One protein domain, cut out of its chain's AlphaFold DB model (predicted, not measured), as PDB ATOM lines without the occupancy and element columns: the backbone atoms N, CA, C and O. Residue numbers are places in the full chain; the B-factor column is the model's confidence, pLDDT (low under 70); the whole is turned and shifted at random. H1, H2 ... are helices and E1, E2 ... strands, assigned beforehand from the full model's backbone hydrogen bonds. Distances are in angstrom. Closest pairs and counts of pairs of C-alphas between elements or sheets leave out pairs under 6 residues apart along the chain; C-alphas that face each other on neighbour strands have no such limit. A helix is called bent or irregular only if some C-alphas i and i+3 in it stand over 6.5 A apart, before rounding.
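What this domain is: This is residues 10 to 82 and 98 to 180 of the 228 residues of an uncharacterized protein of Vibrio anguillarum (UniProt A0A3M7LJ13). A single strongly twisted sheet of seven strands is curled like part of a barrel, wrapping round two helices, H1 and H2. The barrel is left open between the edge strands E2 and E7, and H2 packs on both of them, while H1 packs mainly on E3. The printed part has 156 residues, with two named helices and seven named strands along the chain as E1 H1 E2 E3 E4 E5 E6 H2 E7. The sheet's order is E2, E3, E4, E5, E6, E1, E7, all antiparallel, and the class is mixed, helices and strands. The whole is compact, with a radius of gyration of the C-alphas of 16.0 A, yet elongated, spanning 54 by 33 by 28 A.

Where its parts are: In the sheet, E2 is residues 47 to 50, 9.9 A long; E3, residues 55 to 64, 27.7 A; E4, residues 70 to 79, 29.4 A. E5 is residues 108 to 121, 35.8 A, and bends by 67 degrees at residue 118; E6, residues 127 to 134, 22.0 A, bends by 51 degrees at residue 130. E1, residues 10 to 19, 26.4 A, begins with C-alpha 10 at (199.332, 209.848, 194.247). E7, residues 169 to 178, 30.0 A, ends with C-alpha 178 at (204.706, 209.467, 199.425). H1 is residues 29 to 42, 18.2 A, and only just irregular: C-alphas 32 and 35 are 6.8 A apart. H2 is residues 141 to 155, 19.3 A.

How they stand to each other: E2, E3 and E4 form a meander, each strand the antiparallel neighbour of the one before; N 48 and O 57 are 2.8 A apart, N 58 and O 76 2.8 A. E4 and E5 are antiparallel, with N 73 and O 114 at 2.8 A. E5 and E6 form a hairpin, with N 115 and O 132 at 2.9 A. E1 has E6 and E7 as antiparallel neighbours, with N 12 and O 131 at 2.8 A and N 15 and O 175 at 2.9 A. E6, H2 and E7 are a split strand-helix-strand unit, two strands running the same way with E1 between them, and its crossover is right-handed. H2 on one face of the sheet makes two layers; its closest C-alphas to E7 are Ser 145 and Phe 174, 5.4 A, and to E2 Ala 147 and Tyr 48, 5.6 A. H1 is on the sheet too, closest to E3 at C-alphas Ile 38 and Val 62, 5.3 A. H1 and H2 are close but not clearly touching, about perpendicular at 78 degrees; their closest C-alphas, Gly 40 and Ala 155, are 7.9 A apart. In H2 every O i to N i+4 pair is within hydrogen-bond range, in H1 7 of 10.

The domain as a whole: The C-alphas farthest apart, Glu 98 and Lys 165, are 56.3 A apart. Residues 83 to 97 are not printed, with 12.4 A between C-alphas 82 and 98. The link from H2 to E7 is long, and its residues 161 to 162 pair antiparallel with residues 169 to 170 of E7. The pLDDT is under 70 at residues 122 to 126, 157 to 159 and 180.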
ATOM      1  N   ASP A  10     198.110 210.052 193.476       81.81
ATOM      2  CA  ASP A  10     199.332 209.848 194.247       81.81
ATOM      3  C   ASP A  10     199.166 208.616 195.140       81.81
ATOM      4  O   ASP A  10     198.098 208.407 195.722       81.81
ATOM      5  N   TYR A  11     200.224 207.814 195.245       83.62
ATOM      6  CA  TYR A  11     200.259 206.612 196.079       83.62
ATOM      7  C   TYR A  11     200.932 206.962 197.397       83.62
ATOM      8  O   TYR A  11     202.086 207.401 197.407       83.62
ATOM      9  N   LEU A  12     200.211 206.784 198.497       87.88
ATOM     10  CA  LEU A  12     200.574 207.333 199.793       87.88
ATOM     11  C   LEU A  12     200.500 206.295 200.905       87.88
ATOM     12  O   LEU A  12     199.718 205.346 200.862       87.88
ATOM     13  N   GLU A  13     201.256 206.572 201.950       90.50
ATOM     14  CA  GLU A  13     201.090 206.010 203.279       90.50
ATOM     15  C   GLU A  13     200.441 207.063 204.180       90.50
ATOM     16  O   GLU A  13     200.965 208.166 204.350       90.50
ATOM     17  N   LEU A  14     199.277 206.742 204.744       93.12
ATOM     18  CA  LEU A  14     198.651 207.515 205.809       93.12
ATOM     19  C   LEU A  14     199.094 206.941 207.150       93.12
ATOM     20  O   LEU A  14     198.694 205.837 207.514       93.12
ATOM     21  N   THR A  15     199.829 207.727 207.926       92.06
ATOM     22  CA  THR A  15     200.251 207.349 209.275       92.06
ATOM     23  C   THR A  15     199.357 207.999 210.331       92.06
ATOM     24  O   THR A  15     199.157 209.220 210.344       92.06
ATOM     25  N   LEU A  16     198.836 207.174 211.246       91.75
ATOM     26  CA  LEU A  16     198.121 207.584 212.451       91.75
ATOM     27  C   LEU A  16     199.043 207.546 213.668       91.75
ATOM     28  O   LEU A  16     199.361 206.481 214.196       91.75
ATOM     29  N   GLY A  17     199.404 208.729 214.151       91.31
ATOM     30  CA  GLY A  17     200.099 208.906 215.424       91.31
ATOM     31  C   GLY A  17     199.170 209.354 216.554       91.31
ATOM     32  O   GLY A  17     197.948 209.450 216.402       91.31
ATOM     33  N   THR A  18     199.769 209.699 217.694       91.12
ATOM     34  CA  THR A  18     199.063 210.229 218.869       91.12
ATOM     35  C   THR A  18     199.592 211.589 219.295       91.12
ATOM     36  O   THR A  18     200.795 211.824 219.360       91.12
ATOM     37  N   ILE A  19     198.680 212.473 219.700       90.31
ATOM     38  CA  ILE A  19     198.985 213.729 220.383       90.31
ATOM     39  C   ILE A  19     198.393 213.692 221.804       90.31
ATOM     40  O   ILE A  19     197.181 213.507 221.936       90.31
ATOM     41  N   PRO A  20     199.194 213.941 222.861       90.44
ATOM     42  CA  PRO A  20     200.649 214.144 222.837       90.44
ATOM     43  C   PRO A  20     201.428 212.856 222.517       90.44
ATOM     44  O   PRO A  20     201.089 211.792 223.029       90.44
ATOM     45  N   ALA A  21     202.527 212.967 221.762       88.50
ATOM     46  CA  ALA A  21     203.323 211.815 221.304       88.50
ATOM     47  C   ALA A  21     203.855 210.922 222.442       88.50
ATOM     48  O   ALA A  21     203.971 209.708 222.285       88.50
ATOM     49  N   ALA A  22     204.116 211.504 223.618       88.06
ATOM     50  CA  ALA A  22     204.585 210.776 224.799       88.06
ATOM     51  C   ALA A  22     203.596 209.709 225.309       88.06
ATOM     52  O   ALA A  22     204.008 208.782 226.000       88.06
ATOM     53  N   GLU A  23     202.305 209.827 224.985       89.12
ATOM     54  CA  GLU A  23     201.278 208.889 225.447       89.12
ATOM     55  C   GLU A  23     201.241 207.588 224.630       89.12
ATOM     56  O   GLU A  23     200.780 206.575 225.153       89.12
ATOM     57  N   ALA A  24     201.770 207.601 223.396       85.50
ATOM     58  CA  ALA A  24     201.979 206.415 222.560       85.50
ATOM     59  C   ALA A  24     200.752 205.486 222.437       85.50
ATOM     60  O   ALA A  24     200.881 204.262 222.504       85.50
ATOM     61  N   VAL A  25     199.558 206.069 222.301       87.94
ATOM     62  CA  VAL A  25     198.318 205.322 222.057       87.94
ATOM     63  C   VAL A  25     198.268 204.913 220.584       87.94
ATOM     64  O   VAL A  25     198.677 205.674 219.712       87.94
ATOM     65  N   THR A  26     197.778 203.714 220.300       87.75
ATOM     66  CA  THR A  26     197.536 203.273 218.922       87.75
ATOM     67  C   THR A  26     196.073 203.530 218.582       87.75
ATOM     68  O   THR A  26     195.183 203.154 219.349       87.75
ATOM     69  N   PHE A  27     195.829 204.198 217.456       88.19
ATOM     70  CA  PHE A  27     194.491 204.419 216.918       88.19
ATOM     71  C   PHE A  27     194.235 203.467 215.760       88.19
ATOM     72  O   PHE A  27     195.108 203.228 214.941       88.19
ATOM     73  N   ASP A  28     193.003 202.983 215.684       89.75
ATOM     74  CA  ASP A  28     192.537 202.147 214.579       89.75
ATOM     75  C   ASP A  28     191.684 203.013 213.659       89.75
ATOM     76  O   ASP A  28     190.735 203.654 214.127       89.75
ATOM     77  N   LEU A  29     192.041 203.074 212.377       91.94
ATOM     78  CA  LEU A  29     191.370 203.940 211.417       91.94
ATOM     79  C   LEU A  29     189.888 203.561 211.273       91.94
ATOM     80  O   LEU A  29     189.023 204.426 211.423       91.94
ATOM     81  N   GLY A  30     189.578 202.283 211.063       91.25
ATOM     82  CA  GLY A  30     188.209 201.813 210.842       91.25
ATOM     83  C   GLY A  30     187.308 201.958 212.071       91.25
ATOM     84  O   GLY A  30     186.187 202.446 211.969       91.25
ATOM     85  N   ALA A  31     187.794 201.587 213.252       89.25
ATOM     86  CA  ALA A  31     187.003 201.541 214.477       89.25
ATOM     87  C   ALA A  31     186.950 202.885 215.216       89.25
ATOM     88  O   ALA A  31     185.904 203.258 215.751       89.25
ATOM     89  N   HIS A  32     188.062 203.624 215.274       90.00
ATOM     90  CA  HIS A  32     188.141 204.852 216.073       90.00
ATOM     91  C   HIS A  32     187.915 206.125 215.252       90.00
ATOM     92  O   HIS A  32     187.368 207.096 215.783       90.00
ATOM     93  N   ILE A  33     188.341 206.147 213.985       93.38
ATOM     94  CA  ILE A  33     188.425 207.378 213.185       93.38
ATOM     95  C   ILE A  33     187.252 207.502 212.211       93.38
ATOM     96  O   ILE A  33     186.527 208.498 212.259       93.38
ATOM     97  N   VAL A  34     187.031 206.498 211.357       94.94
ATOM     98  CA  VAL A  34     186.015 206.530 210.290       94.94
ATOM     99  C   VAL A  34     184.608 206.877 210.802       94.94
ATOM    100  O   VAL A  34     183.990 207.769 210.217       94.94
ATOM    101  N   PRO A  35     184.099 206.320 211.922       93.50
ATOM    102  CA  PRO A  35     182.760 206.656 212.410       93.50
ATOM    103  C   PRO A  35     182.606 208.143 212.751       93.50
ATOM    104  O   PRO A  35     181.533 208.729 212.599       93.50
ATOM    105  N   GLN A  36     183.692 208.773 213.198       94.31
ATOM    106  CA  GLN A  36     183.715 210.182 213.584       94.31
ATOM    107  C   GLN A  36     183.781 211.088 212.363       94.31
ATOM    108  O   GLN A  36     183.152 212.143 212.350       94.31
ATOM    109  N   LEU A  37     184.487 210.647 211.321       95.56
ATOM    110  CA  LEU A  37     184.499 211.312 210.025       95.56
ATOM    111  C   LEU A  37     183.119 211.246 209.351       95.56
ATOM    112  O   LEU A  37     182.623 212.285 208.927       95.56
ATOM    113  N   ILE A  38     182.454 210.081 209.343       95.69
ATOM    114  CA  ILE A  38     181.079 209.920 208.823       95.69
ATOM    115  C   ILE A  38     180.119 210.871 209.542       95.69
ATOM    116  O   ILE A  38     179.352 211.609 208.917       95.69
ATOM    117  N   LYS A  39     180.176 210.891 210.878       94.06
ATOM    118  CA  LYS A  39     179.358 211.800 211.683       94.06
ATOM    119  C   LYS A  39     179.682 213.268 211.385       94.06
ATOM    120  O   LYS A  39     178.779 214.081 211.233       94.06
ATOM    121  N   GLY A  40     180.964 213.605 211.278       94.12
ATOM    122  CA  GLY A  40     181.428 214.956 210.979       94.12
ATOM    123  C   GLY A  40     180.965 215.476 209.619       94.12
ATOM    124  O   GLY A  40     180.562 216.635 209.531       94.12
ATOM    125  N   ALA A  41     181.000 214.622 208.595       95.62
ATOM    126  CA  ALA A  41     180.537 214.933 207.247       95.62
ATOM    127  C   ALA A  41     179.009 215.083 207.198       95.62
ATOM    128  O   ALA A  41     178.501 216.116 206.775       95.62
ATOM    129  N   SER A  42     178.264 214.110 207.735       94.62
ATOM    130  CA  SER A  42     176.788 214.153 207.753       94.62
ATOM    131  C   SER A  42     176.212 215.332 208.549       94.62
ATOM    132  O   SER A  42     175.164 215.868 208.193       94.62
ATOM    133  N   GLU A  43     176.902 215.779 209.602       94.12
ATOM    134  CA  GLU A  43     176.523 216.962 210.384       94.12
ATOM    135  C   GLU A  43     177.072 218.284 209.806       94.12
ATOM    136  O   GLU A  43     176.830 219.337 210.398       94.12
ATOM    137  N   ASN A  44     177.808 218.256 208.686       92.56
ATOM    138  CA  ASN A  44     178.521 219.403 208.094       92.56
ATOM    139  C   ASN A  44     179.430 220.146 209.095       92.56
ATOM    140  O   ASN A  44     179.542 221.373 209.086       92.56
ATOM    141  N   LYS A  45     180.062 219.407 210.015       93.50
ATOM    142  CA  LYS A  45     180.954 219.956 211.052       93.50
ATOM    143  C   LYS A  45     182.427 219.802 210.719       93.50
ATOM    144  O   LYS A  45     183.248 220.498 211.308       93.50
ATOM    145  N   ALA A  46     182.783 218.900 209.810       95.50
ATOM    146  CA  ALA A  46     184.164 218.648 209.411       95.50
ATOM    147  C   ALA A  46     184.679 219.722 208.431       95.50
ATOM    148  O   ALA A  46     185.048 219.429 207.295       95.50
ATOM    149  N   VAL A  47     184.687 220.980 208.885       96.00
ATOM    150  CA  VAL A  47     185.120 222.162 208.128       96.00
ATOM    151  C   VAL A  47     186.385 222.738 208.754       96.00
ATOM    152  O   VAL A  47     186.440 223.002 209.956       96.00
ATOM    153  N   TYR A  48     187.412 222.933 207.933       96.38
ATOM    154  CA  TYR A  48     188.665 223.579 208.295       96.38
ATOM    155  C   TYR A  48     188.812 224.854 207.470       96.38
ATOM    156  O   TYR A  48     189.137 224.791 206.288       96.38
ATOM    157  N   SER A  49     188.563 226.002 208.097       95.00
ATOM    158  CA  SER A  49     188.793 227.322 207.503       95.00
ATOM    159  C   SER A  49     190.181 227.844 207.872       95.00
ATOM    160  O   SER A  49     190.641 227.655 209.004       95.00
ATOM    161  N   PHE A  50     190.837 228.502 206.925       92.88
ATOM    162  CA  PHE A  50     192.157 229.115 207.069       92.88
ATOM    163  C   PHE A  50     192.239 230.377 206.196       92.88
ATOM    164  O   PHE A  50     191.238 230.750 205.585       92.88
ATOM    165  N   ASP A  51     193.378 231.071 206.232       89.06
ATOM    166  CA  ASP A  51     193.590 232.367 205.569       89.06
ATOM    167  C   ASP A  51     192.462 233.353 205.905       89.06
ATOM    168  O   ASP A  51     191.692 233.782 205.053       89.06
ATOM    169  N   ASP A  52     192.261 233.569 207.210       88.25
ATOM    170  CA  ASP A  52     191.199 234.408 207.784       88.25
ATOM    171  C   ASP A  52     189.767 234.093 207.304       88.25
ATOM    172  O   ASP A  52     188.840 234.891 207.439       88.25
ATOM    173  N   GLY A  53     189.552 232.862 206.829       88.19
ATOM    174  CA  GLY A  53     188.256 232.376 206.366       88.19
ATOM    175  C   GLY A  53     187.998 232.615 204.880       88.19
ATOM    176  O   GLY A  53     186.854 232.453 204.438       88.19
ATOM    177  N   ASP A  54     189.019 232.982 204.108       91.25
ATOM    178  CA  ASP A  54     188.934 233.080 202.651       91.25
ATOM    179  C   ASP A  54     189.102 231.743 201.945       91.25
ATOM    180  O   ASP A  54     188.499 231.548 200.884       91.25
ATOM    181  N   ALA A  55     189.784 230.794 202.585       94.00
ATOM    182  CA  ALA A  55     189.889 229.422 202.126       94.00
ATOM    183  C   ALA A  55     189.306 228.432 203.141       94.00
ATOM    184  O   ALA A  55     189.307 228.637 204.363       94.00
ATOM    185  N   SER A  56     188.778 227.319 202.637       96.25
ATOM    186  CA  SER A  56     188.290 226.239 203.489       96.25
ATOM    187  C   SER A  56     188.388 224.872 202.834       96.25
ATOM    188  O   SER A  56     188.318 224.747 201.613       96.25
ATOM    189  N   ILE A  57     188.519 223.845 203.674       97.06
ATOM    190  CA  ILE A  57     188.335 222.443 203.309       97.06
ATOM    191  C   ILE A  57     187.167 221.881 204.097       97.06
ATOM    192  O   ILE A  57     187.146 221.942 205.327       97.06
ATOM    193  N   HIS A  58     186.235 221.275 203.384       96.38
ATOM    194  CA  HIS A  58     185.127 220.529 203.940       96.38
ATOM    195  C   HIS A  58     185.288 219.050 203.598       96.38
ATOM    196  O   HIS A  58     185.515 218.701 202.441       96.38
ATOM    197  N   LEU A  59     185.161 218.177 204.594       97.56
ATOM    198  CA  LEU A  59     184.926 216.761 204.338       97.56
ATOM    199  C   LEU A  59     183.442 216.583 204.014       97.56
ATOM    200  O   LEU A  59     182.607 216.572 204.916       97.56
ATOM    201  N   ALA A  60     183.134 216.504 202.723       96.81
ATOM    202  CA  ALA A  60     181.769 216.501 202.218       96.81
ATOM    203  C   ALA A  60     181.104 215.130 202.364       96.81
ATOM    204  O   ALA A  60     179.924 215.050 202.694       96.81
ATOM    205  N   GLU A  61     181.861 214.056 202.144       97.81
ATOM    206  CA  GLU A  61     181.335 212.695 202.194       97.81
ATOM    207  C   GLU A  61     182.391 211.706 202.689       97.81
ATOM    208  O   GLU A  61     183.595 211.887 202.487       97.81
ATOM    209  N   VAL A  62     181.908 210.652 203.348       98.00
ATOM    210  CA  VAL A  62     182.690 209.489 203.756       98.00
ATOM    211  C   VAL A  62     181.901 208.246 203.382       98.00
ATOM    212  O   VAL A  62     180.812 208.035 203.918       98.00
ATOM    213  N   ALA A  63     182.455 207.423 202.498       97.31
ATOM    214  CA  ALA A  63     181.828 206.192 202.035       97.31
ATOM    215  C   ALA A  63     182.719 204.989 202.356       97.31
ATOM    216  O   ALA A  63     183.925 205.023 202.114       97.31
ATOM    217  N   LEU A  64     182.127 203.928 202.898       96.38
ATOM    218  CA  LEU A  64     182.778 202.628 203.055       96.38
ATOM    219  C   LEU A  64     182.454 201.748 201.844       96.38
ATOM    220  O   LEU A  64     181.356 201.847 201.292       96.38
ATOM    221  N   SER A  65     183.393 200.892 201.438       94.19
ATOM    222  CA  SER A  65     183.113 199.831 200.466       94.19
ATOM    223  C   SER A  65     182.117 198.815 201.037       94.19
ATOM    224  O   SER A  65     181.939 198.727 202.251       94.19
ATOM    225  N   GLU A  66     181.456 198.031 200.177       88.69
ATOM    226  CA  GLU A  66     180.432 197.053 200.600       88.69
ATOM    227  C   GLU A  66     180.954 196.046 201.640       88.69
ATOM    228  O   GLU A  66     180.222 195.607 202.526       88.69
ATOM    229  N   ASP A  67     182.237 195.716 201.543       89.75
ATOM    230  CA  ASP A  67     182.990 194.813 202.410       89.75
ATOM    231  C   ASP A  67     183.757 195.530 203.540       89.75
ATOM    232  O   ASP A  67     184.362 194.876 204.383       89.75
ATOM    233  N   ASN A  68     183.683 196.864 203.615       87.75
ATOM    234  CA  ASN A  68     184.393 197.724 204.570       87.75
ATOM    235  C   ASN A  68     185.929 197.589 204.554       87.75
ATOM    236  O   ASN A  68     186.574 197.946 205.538       87.75
ATOM    237  N   HIS A  69     186.519 197.119 203.454       91.88
ATOM    238  CA  HIS A  69     187.975 197.086 203.276       91.88
ATOM    239  C   HIS A  69     188.550 198.447 202.872       91.88
ATOM    240  O   HIS A  69     189.713 198.735 203.142       91.88
ATOM    241  N   PHE A  70     187.739 199.314 202.263       95.31
ATOM    242  CA  PHE A  70     188.161 200.648 201.853       95.31
ATOM    243  C   PHE A  70     187.250 201.721 202.429       95.31
ATOM    244  O   PHE A  70     186.030 201.562 202.502       95.31
ATOM    245  N   VAL A  71     187.845 202.863 202.764       97.56
ATOM    246  CA  VAL A  71     187.113 204.103 203.022       97.56
ATOM    247  C   VAL A  71     187.508 205.160 202.002       97.56
ATOM    248  O   VAL A  71     188.687 205.385 201.741       97.56
ATOM    249  N   THR A  72     186.511 205.826 201.434       98.06
ATOM    250  CA  THR A  72     186.683 206.961 200.528       98.06
ATOM    251  C   THR A  72     186.245 208.237 201.232       98.06
ATOM    252  O   THR A  72     185.120 208.330 201.721       98.06
ATOM    253  N   LEU A  73     187.136 209.222 201.280       98.19
ATOM    254  CA  LEU A  73     186.889 210.562 201.803       98.19
ATOM    255  C   LEU A  73     186.805 211.545 200.633       98.19
ATOM    256  O   LEU A  73     187.756 211.659 199.859       98.19
ATOM    257  N   LEU A  74     185.696 212.275 200.522       97.75
ATOM    258  CA  LEU A  74     185.532 213.349 199.544       97.75
ATOM    259  C   LEU A  74     185.786 214.700 200.210       97.75
ATOM    260  O   LEU A  74     185.015 215.146 201.065       97.75
ATOM    261  N   PHE A  75     186.848 215.377 199.783       97.62
ATOM    262  CA  PHE A  75     187.159 216.733 200.222       97.62
ATOM    263  C   PHE A  75     186.686 217.752 199.197       97.62
ATOM    264  O   PHE A  75     186.964 217.609 198.009       97.62
ATOM    265  N   HIS A  76     186.039 218.815 199.665       96.06
ATOM    266  CA  HIS A  76     185.785 220.029 198.899       96.06
ATOM    267  C   HIS A  76     186.669 221.144 199.443       96.06
ATOM    268  O   HIS A  76     186.562 221.501 200.614       96.06
ATOM    269  N   TYR A  77     187.523 221.703 198.597       95.00
ATOM    270  CA  TYR A  77     188.229 222.946 198.877       95.00
ATOM    271  C   TYR A  77     187.527 224.094 198.167       95.00
ATOM    272  O   TYR A  77     187.067 223.927 197.038       95.00
ATOM    273  N   ALA A  78     187.467 225.251 198.814       94.06
ATOM    274  CA  ALA A  78     186.989 226.485 198.211       94.06
ATOM    275  C   ALA A  78     187.856 227.663 198.649       94.06
ATOM    276  O   ALA A  78     188.217 227.741 199.824       94.06
ATOM    277  N   ASP A  79     188.131 228.580 197.720       93.00
ATOM    278  CA  ASP A  79     188.961 229.760 197.974       93.00
ATOM    279  C   ASP A  79     188.427 231.012 197.268       93.00
ATOM    280  O   ASP A  79     188.175 231.024 196.056       93.00
ATOM    281  N   LYS A  80     188.227 232.076 198.046       91.81
ATOM    282  CA  LYS A  80     187.721 233.368 197.572       91.81
ATOM    283  C   LYS A  80     188.775 234.214 196.869       91.81
ATOM    284  O   LYS A  80     188.388 235.095 196.100       91.81
ATOM    285  N   SER A  81     190.058 233.963 197.092       88.31
ATOM    286  CA  SER A  81     191.172 234.707 196.497       88.31
ATOM    287  C   SER A  81     191.446 234.296 195.044       88.31
ATOM    288  O   SER A  81     191.830 235.132 194.227       88.31
ATOM    289  N   ILE A  82     191.155 233.042 194.678       87.12
ATOM    290  CA  ILE A  82     191.360 232.526 193.315       87.12
ATOM    291  C   ILE A  82     190.492 233.295 192.316       87.12
ATOM    292  O   ILE A  82     189.299 233.490 192.543       87.12
ATOM    293  N   GLU A  98     182.381 233.651 184.831       89.56
ATOM    294  CA  GLU A  98     181.457 233.315 185.917       89.56
ATOM    295  C   GLU A  98     181.957 233.942 187.211       89.56
ATOM    296  O   GLU A  98     183.044 233.617 187.682       89.56
ATOM    297  N   LYS A  99     181.177 234.873 187.764       90.50
ATOM    298  CA  LYS A  99     181.565 235.638 188.953       90.50
ATOM    299  C   LYS A  99     181.131 234.926 190.225       90.50
ATOM    300  O   LYS A  99     179.953 234.595 190.360       90.50
ATOM    301  N   LYS A 100     182.039 234.802 191.193       91.06
ATOM    302  CA  LYS A 100     181.696 234.376 192.559       91.06
ATOM    303  C   LYS A 100     180.691 235.336 193.207       91.06
ATOM    304  O   LYS A 100     180.851 236.560 193.147       91.06
ATOM    305  N   SER A 101     179.689 234.802 193.901       88.19
ATOM    306  CA  SER A 101     178.796 235.603 194.737       88.19
ATOM    307  C   SER A 101     179.454 235.958 196.073       88.19
ATOM    308  O   SER A 101     179.656 235.105 196.939       88.19
ATOM    309  N   LYS A 102     179.716 237.254 196.287       81.19
ATOM    310  CA  LYS A 102     180.196 237.764 197.583       81.19
ATOM    311  C   LYS A 102     179.172 237.566 198.704       81.19
ATOM    312  O   LYS A 102     179.545 237.212 199.813       81.19
ATOM    313  N   GLU A 103     177.884 237.752 198.409       83.38
ATOM    314  CA  GLU A 103     176.791 237.634 199.389       83.38
ATOM    315  C   GLU A 103     176.604 236.199 199.893       83.38
ATOM    316  O   GLU A 103     176.233 235.989 201.046       83.38
ATOM    317  N   LYS A 104     176.896 235.209 199.043       87.12
ATOM    318  CA  LYS A 104     176.857 233.785 199.399       87.12
ATOM    319  C   LYS A 104     178.203 233.245 199.880       87.12
ATOM    320  O   LYS A 104     178.308 232.048 200.129       87.12
ATOM    321  N   ASN A 105     179.210 234.110 200.024       87.44
ATOM    322  CA  ASN A 105     180.555 233.735 200.454       87.44
ATOM    323  C   ASN A 105     181.175 232.629 199.570       87.44
ATOM    324  O   ASN A 105     181.777 231.684 200.075       87.44
ATOM    325  N   GLU A 106     180.992 232.729 198.249       89.31
ATOM    326  CA  GLU A 106     181.462 231.728 197.285       89.31
ATOM    327  C   GLU A 106     182.955 231.894 196.967       89.31
ATOM    328  O   GLU A 106     183.436 232.997 196.702       89.31
ATOM    329  N   GLY A 107     183.669 230.771 196.945       89.69
ATOM    330  CA  GLY A 107     185.029 230.648 196.430       89.69
ATOM    331  C   GLY A 107     185.080 229.709 195.226       89.69
ATOM    332  O   GLY A 107     184.120 228.987 194.951       89.69
ATOM    333  N   ILE A 108     186.207 229.692 194.515       90.44
ATOM    334  CA  ILE A 108     186.440 228.697 193.466       90.44
ATOM    335  C   ILE A 108     186.632 227.344 194.125       90.44
ATOM    336  O   ILE A 108     187.517 227.180 194.964       90.44
ATOM    337  N   ALA A 109     185.777 226.395 193.752       91.25
ATOM    338  CA  ALA A 109     185.736 225.086 194.368       91.25
ATOM    339  C   ALA A 109     186.471 224.037 193.531       91.25
ATOM    340  O   ALA A 109     186.299 223.957 192.313       91.25
ATOM    341  N   VAL A 110     187.230 223.180 194.209       91.62
ATOM    342  CA  VAL A 110     187.727 221.917 193.658       91.62
ATOM    343  C   VAL A 110     187.468 220.791 194.650       91.62
ATOM    344  O   VAL A 110     187.352 221.015 195.853       91.62
ATOM    345  N   SER A 111     187.371 219.568 194.146       93.94
ATOM    346  CA  SER A 111     187.158 218.377 194.963       93.94
ATOM    347  C   SER A 111     188.261 217.360 194.744       93.94
ATOM    348  O   SER A 111     188.811 217.321 193.648       93.94
ATOM    349  N   ALA A 112     188.552 216.532 195.744       94.69
ATOM    350  CA  ALA A 112     189.473 215.407 195.619       94.69
ATOM    351  C   ALA A 112     189.013 214.223 196.472       94.69
ATOM    352  O   ALA A 112     188.587 214.409 197.617       94.69
ATOM    353  N   HIS A 113     189.152 213.018 195.925       96.25
ATOM    354  CA  HIS A 113     188.959 211.776 196.667       96.25
ATOM    355  C   HIS A 113     190.271 211.296 197.295       96.25
ATOM    356  O   HIS A 113     191.322 211.299 196.648       96.25
ATOM    357  N   LEU A 114     190.187 210.840 198.543       96.62
ATOM    358  CA  LEU A 114     191.210 210.050 199.219       96.62
ATOM    359  C   LEU A 114     190.625 208.674 199.534       96.62
ATOM    360  O   LEU A 114     189.689 208.576 200.324       96.62
ATOM    361  N   VAL A 115     191.180 207.626 198.938       96.12
ATOM    362  CA  VAL A 115     190.809 206.234 199.215       96.12
ATOM    363  C   VAL A 115     191.855 205.636 200.141       96.12
ATOM    364  O   VAL A 115     193.045 205.786 199.883       96.12
ATOM    365  N   ILE A 116     191.434 204.979 201.216       96.19
ATOM    366  CA  ILE A 116     192.326 204.371 202.205       96.19
ATOM    367  C   ILE A 116     191.946 202.905 202.370       96.19
ATOM    368  O   ILE A 116     190.772 202.586 202.557       96.19
ATOM    369  N   ASP A 117     192.947 202.038 202.300       94.19
ATOM    370  CA  ASP A 117     192.842 200.611 202.579       94.19
ATOM    371  C   ASP A 117     192.879 200.391 204.096       94.19
ATOM    372  O   ASP A 117     193.853 200.757 204.755       94.19
ATOM    373  N   LEU A 118     191.797 199.853 204.658       92.25
ATOM    374  CA  LEU A 118     191.630 199.637 206.096       92.25
ATOM    375  C   LEU A 118     192.306 198.349 206.590       92.25
ATOM    376  O   LEU A 118     192.579 198.241 207.787       92.25
ATOM    377  N   ASP A 119     192.611 197.411 205.693       86.81
ATOM    378  CA  ASP A 119     193.183 196.105 206.025       86.81
ATOM    379  C   ASP A 119     194.712 196.129 206.043       86.81
ATOM    380  O   ASP A 119     195.352 195.416 206.822       86.81
ATOM    381  N   ASN A 120     195.323 196.962 205.200       74.94
ATOM    382  CA  ASN A 120     196.774 197.052 205.072       74.94
ATOM    383  C   ASN A 120     197.412 197.986 206.114       74.94
ATOM    384  O   ASN A 120     198.134 198.925 205.777       74.94
ATOM    385  N   ALA A 121     197.179 197.698 207.398       71.50
ATOM    386  CA  ALA A 121     197.888 198.343 208.499       71.50
ATOM    387  C   ALA A 121     199.270 197.691 208.715       71.50
ATOM    388  O   ALA A 121     199.351 196.508 209.046       71.50
ATOM    389  N   LEU A 122     200.373 198.444 208.615       61.78
ATOM    390  CA  LEU A 122     201.747 197.894 208.672       61.78
ATOM    391  C   LEU A 122     202.212 197.339 210.041       61.78
ATOM    392  O   LEU A 122     203.406 197.136 210.255       61.78
ATOM    393  N   GLY A 123     201.311 197.088 210.997       58.09
ATOM    394  CA  GLY A 123     201.646 196.509 212.310       58.09
ATOM    395  C   GLY A 123     202.642 197.332 213.145       58.09
ATOM    396  O   GLY A 123     203.197 196.832 214.124       58.09
ATOM    397  N   GLN A 124     202.895 198.581 212.746       63.09
ATOM    398  CA  GLN A 124     203.805 199.506 213.411       63.09
ATOM    399  C   GLN A 124     203.132 200.162 214.624       63.09
ATOM    400  O   GLN A 124     201.920 200.076 214.820       63.09
ATOM    401  N   LYS A 125     203.941 200.817 215.467       64.25
ATOM    402  CA  LYS A 125     203.464 201.517 216.672       64.25
ATOM    403  C   LYS A 125     202.446 202.614 216.335       64.25
ATOM    404  O   LYS A 125     201.457 202.763 217.054       64.25
ATOM    405  N   ASP A 126     202.717 203.334 215.252       69.81
ATOM    406  CA  ASP A 126     201.804 204.270 214.612       69.81
ATOM    407  C   ASP A 126     201.156 203.520 213.438       69.81
ATOM    408  O   ASP A 126     201.855 202.948 212.600       69.81
ATOM    409  N   SER A 127     199.826 203.421 213.422       82.88
ATOM    410  CA  SER A 127     199.124 202.620 212.415       82.88
ATOM    411  C   SER A 127     199.249 203.298 211.052       82.88
ATOM    412  O   SER A 127     198.741 204.400 210.862       82.88
ATOM    413  N   CYS A 128     199.951 202.651 210.124       88.75
ATOM    414  CA  CYS A 128     200.197 203.149 208.774       88.75
ATOM    415  C   CYS A 128     199.362 202.364 207.758       88.75
ATOM    416  O   CYS A 128     199.388 201.137 207.804       88.75
ATOM    417  N   TYR A 129     198.651 203.072 206.879       91.31
ATOM    418  CA  TYR A 129     197.679 202.541 205.921       91.31
ATOM    419  C   TYR A 129     198.008 202.989 204.496       91.31
ATOM    420  O   TYR A 129     198.316 204.162 204.268       91.31
ATOM    421  N   PHE A 130     197.869 202.097 203.516       91.00
ATOM    422  CA  PHE A 130     197.983 202.490 202.112       91.00
ATOM    423  C   PHE A 130     196.798 203.343 201.665       91.00
ATOM    424  O   PHE A 130     195.648 203.097 202.029       91.00
ATOM    425  N   SER A 131     197.082 204.361 200.858       92.50
ATOM    426  CA  SER A 131     196.066 205.286 200.372       92.50
ATOM    427  C   SER A 131     196.369 205.843 198.983       92.50
ATOM    428  O   SER A 131     197.513 205.872 198.529       92.50
ATOM    429  N   LEU A 132     195.312 206.277 198.300       91.69
ATOM    430  CA  LEU A 132     195.343 206.911 196.987       91.69
ATOM    431  C   LEU A 132     194.689 208.282 197.081       91.69
ATOM    432  O   LEU A 132     193.540 208.382 197.507       91.69
ATOM    433  N   LEU A 133     195.396 209.324 196.654       92.06
ATOM    434  CA  LEU A 133     194.883 210.693 196.651       92.06
ATOM    435  C   LEU A 133     194.795 211.231 195.228       92.06
ATOM    436  O   LEU A 133     195.794 211.249 194.514       92.06
ATOM    437  N   GLU A 134     193.633 211.743 194.832       89.19
ATOM    438  CA  GLU A 134     193.518 212.499 193.586       89.19
ATOM    439  C   GLU A 134     194.400 213.755 193.610       89.19
ATOM    440  O   GLU A 134     194.319 214.590 194.514       89.19
ATOM    441  N   LEU A 135     195.218 213.922 192.571       83.50
ATOM    442  CA  LEU A 135     196.051 215.101 192.389       83.50
ATOM    443  C   LEU A 135     195.220 216.244 191.816       83.50
ATOM    444  O   LEU A 135     194.870 216.262 190.634       83.50
ATOM    445  N   VAL A 136     194.939 217.221 192.673       84.75
ATOM    446  CA  VAL A 136     194.136 218.397 192.347       84.75
ATOM    447  C   VAL A 136     194.908 219.655 192.749       84.75
ATOM    448  O   VAL A 136     195.507 219.683 193.828       84.75
ATOM    449  N   PRO A 137     194.935 220.706 191.906       79.81
ATOM    450  CA  PRO A 137     195.584 221.963 192.258       79.81
ATOM    451  C   PRO A 137     195.087 222.500 193.604       79.81
ATOM    452  O   PRO A 137     193.902 222.398 193.912       79.81
ATOM    453  N   HIS A 138     195.994 223.095 194.381       80.50
ATOM    454  CA  HIS A 138     195.737 223.708 195.698       80.50
ATOM    455  C   HIS A 138     195.375 222.737 196.834       80.50
ATOM    456  O   HIS A 138     195.475 223.104 198.003       80.50
ATOM    457  N   LEU A 139     195.070 221.472 196.540       85.62
ATOM    458  CA  LEU A 139     194.774 220.467 197.554       85.62
ATOM    459  C   LEU A 139     195.981 219.547 197.767       85.62
ATOM    460  O   LEU A 139     196.125 218.489 197.162       85.62
ATOM    461  N   SER A 140     196.900 219.990 198.628       86.50
ATOM    462  CA  SER A 140     198.119 219.238 198.941       86.50
ATOM    463  C   SER A 140     197.934 218.259 200.104       86.50
ATOM    464  O   SER A 140     197.130 218.476 201.010       86.50
ATOM    465  N   LYS A 141     198.776 217.222 200.143       87.81
ATOM    466  CA  LYS A 141     198.898 216.277 201.267       87.81
ATOM    467  C   LYS A 141     199.089 216.976 202.609       87.81
ATOM    468  O   LYS A 141     198.402 216.670 203.575       87.81
ATOM    469  N   SER A 142     199.980 217.965 202.658       88.81
ATOM    470  CA  SER A 142     200.241 218.755 203.865       88.81
ATOM    471  C   SER A 142     198.994 219.499 204.338       88.81
ATOM    472  O   SER A 142     198.725 219.571 205.538       88.81
ATOM    473  N   LEU A 143     198.213 220.032 203.397       92.00
ATOM    474  CA  LEU A 143     196.973 220.729 203.702       92.00
ATOM    475  C   LEU A 143     195.881 219.758 204.187       92.00
ATOM    476  O   LEU A 143     195.219 220.048 205.183       92.00
ATOM    477  N   LEU A 144     195.756 218.575 203.577       95.19
ATOM    478  CA  LEU A 144     194.858 217.518 204.056       95.19
ATOM    479  C   LEU A 144     195.248 217.001 205.447       95.19
ATOM    480  O   LEU A 144     194.378 216.872 206.307       95.19
ATOM    481  N   SER A 145     196.540 216.784 205.713       95.06
ATOM    482  CA  SER A 145     197.037 216.453 207.055       95.06
ATOM    483  C   SER A 145     196.603 217.512 208.062       95.06
ATOM    484  O   SER A 145     196.075 217.182 209.124       95.06
ATOM    485  N   ARG A 146     196.781 218.803 207.745       95.19
ATOM    486  CA  ARG A 146     196.337 219.908 208.612       95.19
ATOM    487  C   ARG A 146     194.827 219.872 208.852       95.19
ATOM    488  O   ARG A 146     194.417 220.010 210.004       95.19
ATOM    489  N   ALA A 147     194.024 219.646 207.810       96.25
ATOM    490  CA  ALA A 147     192.568 219.569 207.908       96.25
ATOM    491  C   ALA A 147     192.113 218.406 208.805       96.25
ATOM    492  O   ALA A 147     191.387 218.627 209.774       96.25
ATOM    493  N   LEU A 148     192.615 217.189 208.570       95.69
ATOM    494  CA  LEU A 148     192.303 216.012 209.390       95.69
ATOM    495  C   LEU A 148     192.716 216.213 210.855       95.69
ATOM    496  O   LEU A 148     191.925 215.988 211.773       95.69
ATOM    497  N   ASN A 149     193.925 216.731 211.090       94.56
ATOM    498  CA  ASN A 149     194.384 217.078 212.435       94.56
ATOM    499  C   ASN A 149     193.491 218.137 213.101       94.56
ATOM    500  O   ASN A 149     193.247 218.060 214.307       94.56
ATOM    501  N   TYR A 150     193.006 219.127 212.345       94.88
ATOM    502  CA  TYR A 150     192.090 220.150 212.845       94.88
ATOM    503  C   TYR A 150     190.730 219.557 213.219       94.88
ATOM    504  O   TYR A 150     190.209 219.879 214.292       94.88
ATOM    505  N   PHE A 151     190.181 218.661 212.393       94.94
ATOM    506  CA  PHE A 151     188.900 218.010 212.659       94.94
ATOM    507  C   PHE A 151     188.907 217.327 214.024       94.94
ATOM    508  O   PHE A 151     188.056 217.623 214.857       94.94
ATOM    509  N   PHE A 152     189.929 216.526 214.323       92.62
ATOM    510  CA  PHE A 152     190.034 215.837 215.614       92.62
ATOM    511  C   PHE A 152     190.520 216.716 216.774       92.62
ATOM    512  O   PHE A 152     190.422 216.318 217.933       92.62
ATOM    513  N   ASN A 153     191.036 217.916 216.499       90.12
ATOM    514  CA  ASN A 153     191.417 218.869 217.541       90.12
ATOM    515  C   ASN A 153     190.252 219.759 217.988       90.12
ATOM    516  O   ASN A 153     190.118 220.055 219.173       90.12
ATOM    517  N   LYS A 154     189.449 220.242 217.033       87.44
ATOM    518  CA  LYS A 154     188.452 221.299 217.259       87.44
ATOM    519  C   LYS A 154     187.071 220.947 216.716       87.44
ATOM    520  O   LYS A 154     186.092 221.069 217.452       87.44
ATOM    521  N   ALA A 155     186.983 220.526 215.457       81.69
ATOM    522  CA  ALA A 155     185.702 220.452 214.751       81.69
ATOM    523  C   ALA A 155     184.812 219.291 215.241       81.69
ATOM    524  O   ALA A 155     183.611 219.447 215.441       81.69
ATOM    525  N   LEU A 156     185.422 218.142 215.531       84.56
ATOM    526  CA  LEU A 156     184.772 216.913 215.988       84.56
ATOM    527  C   LEU A 156     184.890 216.758 217.513       84.56
ATOM    528  O   LEU A 156     185.098 215.670 218.036       84.56
ATOM    529  N   THR A 157     184.746 217.858 218.259       61.66
ATOM    530  CA  THR A 157     185.029 217.997 219.709       61.66
ATOM    531  C   THR A 157     184.293 217.019 220.646       61.66
ATOM    532  O   THR A 157     184.593 216.966 221.843       61.66
ATOM    533  N   GLY A 158     183.351 216.223 220.129       59.25
ATOM    534  CA  GLY A 158     182.691 215.132 220.850       59.25
ATOM    535  C   GLY A 158     183.579 213.905 221.102       59.25
ATOM    536  O   GLY A 158     183.310 213.153 222.037       59.25
ATOM    537  N   THR A 159     184.658 213.713 220.340       61.53
ATOM    538  CA  THR A 159     185.577 212.576 220.502       61.53
ATOM    539  C   THR A 159     186.677 212.884 221.496       61.53
ATOM    540  O   THR A 159     187.758 213.353 221.142       61.53
ATOM    541  N   LYS A 160     186.410 212.631 222.774       72.00
ATOM    542  CA  LYS A 160     187.444 212.681 223.810       72.00
ATOM    543  C   LYS A 160     188.063 211.297 223.939       72.00
ATOM    544  O   LYS A 160     187.537 210.461 224.666       72.00
ATOM    545  N   PHE A 161     189.171 211.066 223.245       84.62
ATOM    546  CA  PHE A 161     189.983 209.879 223.487       84.62
ATOM    547  C   PHE A 161     190.806 210.089 224.761       84.62
ATOM    548  O   PHE A 161     191.329 211.179 225.017       84.62
ATOM    549  N   THR A 162     190.913 209.052 225.584       88.69
ATOM    550  CA  THR A 162     191.768 209.047 226.771       88.69
ATOM    551  C   THR A 162     192.712 207.863 226.707       88.69
ATOM    552  O   THR A 162     192.353 206.789 226.231       88.69
ATOM    553  N   ASN A 163     193.939 208.053 227.183       88.62
ATOM    554  CA  ASN A 163     194.866 206.945 227.340       88.62
ATOM    555  C   ASN A 163     194.367 206.046 228.489       88.62
ATOM    556  O   ASN A 163     194.257 206.538 229.616       88.62
ATOM    557  N   PRO A 164     194.117 204.743 228.265       85.75
ATOM    558  CA  PRO A 164     193.641 203.844 229.317       85.75
ATOM    559  C   PRO A 164     194.575 203.772 230.534       85.75
ATOM    560  O   PRO A 164     194.111 203.581 231.657       85.75
ATOM    561  N   LYS A 165     195.887 203.953 230.329       88.00
ATOM    562  CA  LYS A 165     196.903 203.843 231.387       88.00
ATOM    563  C   LYS A 165     197.050 205.127 232.197       88.00
ATOM    564  O   LYS A 165     197.072 205.078 233.420       88.00
ATOM    565  N   SER A 166     197.180 206.270 231.526       89.38
ATOM    566  CA  SER A 166     197.469 207.556 232.180       89.38
ATOM    567  C   SER A 166     196.225 208.408 232.443       89.38
ATOM    568  O   SER A 166     196.322 209.422 233.131       89.38
ATOM    569  N   GLN A 167     195.072 208.034 231.871       88.19
ATOM    570  CA  GLN A 167     193.805 208.781 231.895       88.19
ATOM    571  C   GLN A 167     193.885 210.197 231.299       88.19
ATOM    572  O   GLN A 167     192.938 210.981 231.381       88.19
ATOM    573  N   LYS A 168     195.001 210.545 230.651       89.31
ATOM    574  CA  LYS A 168     195.161 211.827 229.968       89.31
ATOM    575  C   LYS A 168     194.401 211.834 228.651       89.31
ATOM    576  O   LYS A 168     194.265 210.810 227.985       89.31
ATOM    577  N   LYS A 169     193.938 213.022 228.263       90.06
ATOM    578  CA  LYS A 169     193.306 213.247 226.962       90.06
ATOM    579  C   LYS A 169     194.339 213.088 225.855       90.06
ATOM    580  O   LYS A 169     195.422 213.667 225.936       90.06
ATOM    581  N   VAL A 170     193.962 212.348 224.827       91.44
ATOM    582  CA  VAL A 170     194.754 212.123 223.622       91.44
ATOM    583  C   VAL A 170     193.893 212.386 222.391       91.44
ATOM    584  O   VAL A 170     192.667 212.457 222.479       91.44
ATOM    585  N   ARG A 171     194.532 212.555 221.238       91.19
ATOM    586  CA  ARG A 171     193.864 212.625 219.936       91.19
ATOM    587  C   ARG A 171     194.755 212.031 218.847       91.19
ATOM    588  O   ARG A 171     195.976 212.059 219.019       91.19
ATOM    589  N   PRO A 172     194.175 211.533 217.747       92.44
ATOM    590  CA  PRO A 172     194.952 211.068 216.608       92.44
ATOM    591  C   PRO A 172     195.703 212.225 215.945       92.44
ATOM    592  O   PRO A 172     195.233 213.372 215.946       92.44
ATOM    593  N   SER A 173     196.858 211.908 215.365       92.94
ATOM    594  CA  SER A 173     197.546 212.762 214.403       92.94
ATOM    595  C   SER A 173     197.651 212.090 213.050       92.94
ATOM    596  O   SER A 173     197.902 210.895 212.989       92.94
ATOM    597  N   PHE A 174     197.520 212.876 211.987       94.81
ATOM    598  CA  PHE A 174     197.548 212.393 210.607       94.81
ATOM    599  C   PHE A 174     198.765 212.961 209.880       94.81
ATOM    600  O   PHE A 174     198.985 214.180 209.922       94.81
ATOM    601  N   SER A 175     199.518 212.102 209.202       92.88
ATOM    602  CA  SER A 175     200.564 212.481 208.249       92.88
ATOM    603  C   SER A 175     200.490 211.608 207.001       92.88
ATOM    604  O   SER A 175     200.127 210.439 207.086       92.88
ATOM    605  N   PHE A 176     200.827 212.191 205.854       90.31
ATOM    606  CA  PHE A 176     200.893 211.489 204.578       90.31
ATOM    607  C   PHE A 176     202.327 211.478 204.082       90.31
ATOM    608  O   PHE A 176     202.924 212.548 203.925       90.31
ATOM    609  N   ASP A 177     202.812 210.293 203.753       85.75
ATOM    610  CA  ASP A 177     204.115 210.074 203.150       85.75
ATOM    611  C   ASP A 177     203.931 209.510 201.740       85.75
ATOM    612  O   ASP A 177     203.023 208.726 201.470       85.75
ATOM    613  N   SER A 178     204.752 209.970 200.797       79.88
ATOM    614  CA  SER A 178     204.706 209.467 199.425       79.88
ATOM    615  C   SER A 178     205.357 208.095 199.334       79.88
ATOM    616  O   SER A 178     206.519 207.949 199.701       79.88
ATOM    617  N   LEU A 179     204.649 207.133 198.743       70.50
ATOM    618  CA  LEU A 179     205.247 205.869 198.299       70.50
ATOM    619  C   LEU A 179     206.041 206.029 197.005       70.50
ATOM    620  O   LEU A 179     206.848 205.172 196.644       70.50
ATOM    621  N   THR A 180     205.816 207.124 196.283       62.66
ATOM    622  CA  THR A 180     206.670 207.507 195.168       62.66
ATOM    623  C   THR A 180     208.056 207.857 195.698       62.66
ATOM    624  O   THR A 180     208.191 208.679 196.603       62.66
TER     625      THR A 180